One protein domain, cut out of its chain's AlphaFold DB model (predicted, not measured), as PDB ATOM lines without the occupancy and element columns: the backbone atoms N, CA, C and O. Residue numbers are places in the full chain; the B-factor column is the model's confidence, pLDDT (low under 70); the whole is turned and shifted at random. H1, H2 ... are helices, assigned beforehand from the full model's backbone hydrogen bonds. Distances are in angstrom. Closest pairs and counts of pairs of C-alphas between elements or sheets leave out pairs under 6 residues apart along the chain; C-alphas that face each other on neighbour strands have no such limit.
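AT A GLANCE: This is residues 6 to 52 of the 82 residues of an uncharacterized protein of Mycolicibacterium fortuitum (UniProt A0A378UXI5). There is little regular structure here: one long looping stretch, residues 15 to 45, makes most of the body, and two short helices, H1 and H2, sit toward one end of it. Around Glu 37, at the other end, this stretch folds back on itself. The printed part has 47 residues with two named helices, H1 then H2, and no named strand; the class is all helix, with only 14 residues in named elements. It is compact, with a radius of gyration of the C-alphas of 9.5 A, and spans 27 by 21 by 16 A.

IN THESE COORDINATES: H1, residues 6 to 14, begins at C-alpha 6 (163.544, 167.003, 95.605) and is 12.2 A long from first to last C-alpha. H2, residues 46 to 50, ends at C-alpha 50 (165.650, 147.190, 93.239).

HOW THE PARTS SIT: H1 and H2 are close but not clearly touching; their closest C-alphas, those of Tyr 12 and Leu 49, are 7.0 A apart. In both helices every O i to N i+4 pair is within hydrogen-bond range.

THE WHOLE: The C-alphas farthest apart, those of Asp 14 and Glu 37, are 27.5 A apart. The link from H1 to H2 is long, 31 residues. The printed part has no cut, and no printed residue is under 70 in pLDDT.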
ATOM      1  N   ARG A   6     164.331 166.979  96.834       71.81
ATOM      2  CA  ARG A   6     163.544 167.003  95.605       71.81
ATOM      3  C   ARG A   6     164.174 166.111  94.538       71.81
ATOM      4  O   ARG A   6     163.463 165.298  93.971       71.81
ATOM      5  N   GLU A   7     165.497 166.177  94.393       78.88
ATOM      6  CA  GLU A   7     166.280 165.321  93.486       78.88
ATOM      7  C   GLU A   7     166.081 163.834  93.801       78.88
ATOM      8  O   GLU A   7     165.857 163.013  92.920       78.88
ATOM      9  N   VAL A   8     166.082 163.485  95.091       80.62
ATOM     10  CA  VAL A   8     165.892 162.092  95.521       80.62
ATOM     11  C   VAL A   8     164.475 161.610  95.221       80.62
ATOM     12  O   VAL A   8     164.275 160.438  94.916       80.62
ATOM     13  N   ARG A   9     163.481 162.498  95.315       80.06
ATOM     14  CA  ARG A   9     162.113 162.150  94.943       80.06
ATOM     15  C   ARG A   9     161.978 161.943  93.438       80.06
ATOM     16  O   ARG A   9     161.435 160.911  93.060       80.06
ATOM     17  N   GLY A  10     162.538 162.856  92.645       82.12
ATOM     18  CA  GLY A  10     162.572 162.753  91.186       82.12
ATOM     19  C   GLY A  10     163.182 161.433  90.732       82.12
ATOM     20  O   GLY A  10     162.523 160.676  90.041       82.12
ATOM     21  N   ALA A  11     164.345 161.054  91.270       83.94
ATOM     22  CA  ALA A  11     164.993 159.795  90.900       83.94
ATOM     23  C   ALA A  11     164.097 158.554  91.098       83.94
ATOM     24  O   ALA A  11     164.078 157.666  90.256       83.94
ATOM     25  N   TYR A  12     163.330 158.477  92.191       86.12
ATOM     26  CA  TYR A  12     162.426 157.342  92.436       86.12
ATOM     27  C   TYR A  12     161.155 157.372  91.575       86.12
ATOM     28  O   TYR A  12     160.531 156.327  91.366       86.12
ATOM     29  N   GLU A  13     160.745 158.556  91.128       83.19
ATOM     30  CA  GLU A  13     159.666 158.730  90.156       83.19
ATOM     31  C   GLU A  13     160.154 158.315  88.759       83.19
ATOM     32  O   GLU A  13     159.495 157.501  88.111       83.19
ATOM     33  N   ASP A  14     161.352 158.753  88.362       84.50
ATOM     34  CA  ASP A  14     161.975 158.479  87.062       84.50
ATOM     35  C   ASP A  14     162.235 156.985  86.832       84.50
ATOM     36  O   ASP A  14     162.046 156.475  85.729       84.50
ATOM     37  N   THR A  15     162.621 156.241  87.875       84.50
ATOM     38  CA  THR A  15     162.800 154.783  87.770       84.50
ATOM     39  C   THR A  15     161.493 153.994  87.865       84.50
ATOM     40  O   THR A  15     161.528 152.767  87.891       84.50
ATOM     41  N   GLY A  16     160.341 154.650  88.034       86.69
ATOM     42  CA  GLY A  16     159.061 153.969  88.247       86.69
ATOM     43  C   GLY A  16     158.962 153.214  89.579       86.69
ATOM     44  O   GLY A  16     158.017 152.456  89.796       86.69
ATOM     45  N   ALA A  17     159.889 153.434  90.519       89.56
ATOM     46  CA  ALA A  17     159.911 152.726  91.803       89.56
ATOM     47  C   ALA A  17     158.695 153.057  92.685       89.56
ATOM     48  O   ALA A  17     158.312 152.271  93.555       89.56
ATOM     49  N   GLY A  18     158.052 154.202  92.449       89.38
ATOM     50  CA  GLY A  18     156.774 154.546  93.072       89.38
ATOM     51  C   GLY A  18     155.610 153.633  92.664       89.38
ATOM     52  O   GLY A  18     154.648 153.527  93.422       89.38
ATOM     53  N   ALA A  19     155.686 152.953  91.515       90.31
ATOM     54  CA  ALA A  19     154.612 152.101  90.996       90.31
ATOM     55  C   ALA A  19     154.619 150.671  91.571       90.31
ATOM     56  O   ALA A  19     153.659 149.929  91.385       90.31
ATOM     57  N   VAL A  20     155.672 150.289  92.293       91.06
ATOM     58  CA  VAL A  20     155.829 148.955  92.887       91.06
ATOM     59  C   VAL A  20     155.513 148.990  94.376       91.06
ATOM     60  O   VAL A  20     155.795 149.982  95.053       91.06
ATOM     61  N   GLU A  21     154.968 147.906  94.922       94.38
ATOM     62  CA  GLU A  21     154.899 147.740  96.375       94.38
ATOM     63  C   GLU A  21     156.315 147.621  96.956       94.38
ATOM     64  O   GLU A  21     157.186 146.965  96.387       94.38
ATOM     65  N   CYS A  22     156.574 148.283  98.085       94.12
ATOM     66  CA  CYS A  22     157.872 148.191  98.738       94.12
ATOM     67  C   CYS A  22     158.019 146.854  99.483       94.12
ATOM     68  O   CYS A  22     157.349 146.677 100.497       94.12
ATOM     69  N   PRO A  23     158.965 145.971  99.118       93.94
ATOM     70  CA  PRO A  23     159.117 144.671  99.779       93.94
ATOM     71  C   PRO A  23     159.616 144.768 101.231       93.94
ATOM     72  O   PRO A  23     159.518 143.804 101.977       93.94
ATOM     73  N   ASN A  24     160.167 145.916 101.645       93.38
ATOM     74  CA  ASN A  24     160.750 146.091 102.979       93.38
ATOM     75  C   ASN A  24     159.788 146.698 104.013       93.38
ATOM     76  O   ASN A  24     159.903 146.425 105.200       93.38
ATOM     77  N   CYS A  25     158.891 147.593 103.593       93.44
ATOM     78  CA  CYS A  25     157.946 148.252 104.510       93.44
ATOM     79  C   CYS A  25     156.490 148.140 104.056       93.44
ATOM     80  O   CYS A  25     155.626 148.761 104.662       93.44
ATOM     81  N   HIS A  26     156.230 147.397 102.977       93.56
ATOM     82  CA  HIS A  26     154.901 147.144 102.413       93.56
ATOM     83  C   HIS A  26     154.115 148.409 102.038       93.56
ATOM     84  O   HIS A  26     152.893 148.388 101.898       93.56
ATOM     85  N   ALA A  27     154.817 149.530 101.833       94.50
ATOM     86  CA  ALA A  27     154.218 150.734 101.277       94.50
ATOM     87  C   ALA A  27     153.645 150.416  99.888       94.50
ATOM     88  O   ALA A  27     154.381 149.987  98.994       94.50
ATOM     89  N   LYS A  28     152.340 150.645  99.719       94.56
ATOM     90  CA  LYS A  28     151.605 150.368  98.478       94.56
ATOM     91  C   LYS A  28     152.093 151.245  97.318       94.56
ATOM     92  O   LYS A  28     152.657 152.316  97.574       94.56
ATOM     93  N   PRO A  29     151.869 150.849  96.051       93.38
ATOM     94  CA  PRO A  29     152.088 151.721  94.898       93.38
ATOM     95  C   PRO A  29     151.499 153.123  95.113       93.38
ATOM     96  O   PRO A  29     150.403 153.272  95.650       93.38
ATOM     97  N   GLY A  30     152.260 154.157  94.763       89.50
ATOM     98  CA  GLY A  30     151.910 155.564  94.978       89.50
ATOM     99  C   GLY A  30     152.097 156.075  96.413       89.50
ATOM    100  O   GLY A  30     152.204 157.284  96.619       89.50
ATOM    101  N   GLN A  31     152.202 155.200  97.420       91.69
ATOM    102  CA  GLN A  31     152.517 155.619  98.785       91.69
ATOM    103  C   GLN A  31     154.015 155.762  98.991       91.69
ATOM    104  O   GLN A  31     154.807 154.972  98.489       91.69
ATOM    105  N   TRP A  32     154.427 156.748  99.777       90.81
ATOM    106  CA  TRP A  32     155.827 156.902 100.153       90.81
ATOM    107  C   TRP A  32     156.181 155.976 101.314       90.81
ATOM    108  O   TRP A  32     155.329 155.674 102.139       90.81
ATOM    109  N   CYS A  33     157.438 155.543 101.412       93.50
ATOM    110  CA  CYS A  33     157.844 154.702 102.536       93.50
ATOM    111  C   CYS A  33     157.830 155.479 103.856       93.50
ATOM    112  O   CYS A  33     158.264 156.634 103.924       93.50
ATOM    113  N   GLU A  34     157.429 154.788 104.915       95.06
ATOM    114  CA  GLU A  34     157.372 155.312 106.275       95.06
ATOM    115  C   GLU A  34     158.358 154.567 107.186       95.06
ATOM    116  O   GLU A  34     158.893 153.500 106.855       95.06
ATOM    117  N   THR A  35     158.724 155.193 108.300       88.75
ATOM    118  CA  THR A  35     159.434 154.525 109.390       88.75
ATOM    119  C   THR A  35     158.450 153.633 110.156       88.75
ATOM    120  O   THR A  35     157.243 153.821 110.018       88.75
ATOM    121  N   PRO A  36     158.924 152.676 110.972       86.44
ATOM    122  CA  PRO A  36     158.038 151.862 111.809       86.44
ATOM    123  C   PRO A  36     157.136 152.698 112.735       86.44
ATOM    124  O   PRO A  36     156.052 152.263 113.097       86.44
ATOM    125  N   GLU A  37     157.553 153.924 113.068       90.56
ATOM    126  CA  GLU A  37     156.786 154.886 113.871       90.56
ATOM    127  C   GLU A  37     155.815 155.748 113.033       90.56
ATOM    128  O   GLU A  37     155.323 156.765 113.517       90.56
ATOM    129  N   GLY A  38     155.586 155.405 111.761       87.69
ATOM    130  CA  GLY A  38     154.639 156.095 110.875       87.69
ATOM    131  C   GLY A  38     155.131 157.432 110.314       87.69
ATOM    132  O   GLY A  38     154.353 158.206 109.759       87.69
ATOM    133  N   ARG A  39     156.425 157.762 110.438       90.31
ATOM    134  CA  ARG A  39     156.960 159.003 109.854       90.31
ATOM    135  C   ARG A  39     157.366 158.781 108.409       90.31
ATOM    136  O   ARG A  39     158.138 157.876 108.107       90.31
ATOM    137  N   ARG A  40     156.949 159.674 107.510       90.06
ATOM    138  CA  ARG A  40     157.391 159.648 106.111       90.06
ATOM    139  C   ARG A  40     158.920 159.732 106.022       90.06
ATOM    140  O   ARG A  40     159.529 160.700 106.482       90.06
ATOM    141  N   ARG A  41     159.555 158.736 105.397       88.44
ATOM    142  CA  ARG A  41     161.010 158.732 105.183       88.44
ATOM    143  C   ARG A  41     161.399 159.817 104.182       88.44
ATOM    144  O   ARG A  41     160.666 160.095 103.238       88.44
ATOM    145  N   ARG A  42     162.590 160.405 104.328       85.62
ATOM    146  CA  ARG A  42     163.123 161.349 103.324       85.62
ATOM    147  C   ARG A  42     163.442 160.648 101.998       85.62
ATOM    148  O   ARG A  42     163.209 161.222 100.942       85.62
ATOM    149  N   VAL A  43     163.919 159.407 102.079       87.81
ATOM    150  CA  VAL A  43     164.241 158.531 100.944       87.81
ATOM    151  C   VAL A  43     163.444 157.232 101.100       87.81
ATOM    152  O   VAL A  43     163.400 156.709 102.221       87.81
ATOM    153  N   PRO A  44     162.794 156.704 100.046       90.19
ATOM    154  CA  PRO A  44     162.143 155.403 100.113       90.19
ATOM    155  C   PRO A  44     163.155 154.286 100.381       90.19
ATOM    156  O   PRO A  44     164.364 154.475 100.265       90.19
ATOM    157  N   CYS A  45     162.684 153.094 100.743       92.56
ATOM    158  CA  CYS A  45     163.593 151.960 100.895       92.56
ATOM    159  C   CYS A  45     164.287 151.656  99.560       92.56
ATOM    160  O   CYS A  45     163.630 151.556  98.526       92.56
ATOM    161  N   VAL A  46     165.603 151.442  99.587       91.06
ATOM    162  CA  VAL A  46     166.386 151.047  98.399       91.06
ATOM    163  C   VAL A  46     165.874 149.731  97.809       91.06
ATOM    164  O   VAL A  46     165.824 149.584  96.595       91.06
ATOM    165  N   ALA A  47     165.369 148.820  98.648       91.12
ATOM    166  CA  ALA A  47     164.732 147.582  98.197       91.12
ATOM    167  C   ALA A  47     163.555 147.819  97.230       91.12
ATOM    168  O   ALA A  47     163.285 146.987  96.373       91.12
ATOM    169  N   ARG A  48     162.873 148.969  97.330       91.88
ATOM    170  CA  ARG A  48     161.813 149.349  96.390       91.88
ATOM    171  C   ARG A  48     162.362 149.745  95.023       91.88
ATOM    172  O   ARG A  48     161.733 149.460  94.017       91.88
ATOM    173  N   LEU A  49     163.530 150.383  95.002       88.38
ATOM    174  CA  LEU A  49     164.232 150.721  93.767       88.38
ATOM    175  C   LEU A  49     164.687 149.449  93.046       88.38
ATOM    176  O   LEU A  49     164.500 149.330  91.847       88.38
ATOM    177  N   ALA A  50     165.216 148.475  93.791       87.12
ATOM    178  CA  ALA A  50     165.650 147.190  93.239       87.12
ATOM    179  C   ALA A  50     164.492 146.336  92.688       87.12
ATOM    180  O   ALA A  50     164.699 145.535  91.784       87.12
ATOM    181  N   ALA A  51     163.284 146.502  93.234       86.19
ATOM    182  CA  ALA A  51     162.075 145.844  92.744       86.19
ATOM    183  C   ALA A  51     161.431 146.573  91.551       86.19
ATOM    184  O   ALA A  51     160.512 146.034  90.935       86.19
ATOM    185  N   ALA A  52     161.867 147.798  91.244       83.94
ATOM    186  CA  ALA A  52     161.360 148.536  90.101       83.94
ATOM    187  C   ALA A  52     161.810 147.868  88.799       83.94
ATOM    188  O   ALA A  52     162.954 147.411  88.713       83.94
TER     189      ALA A  52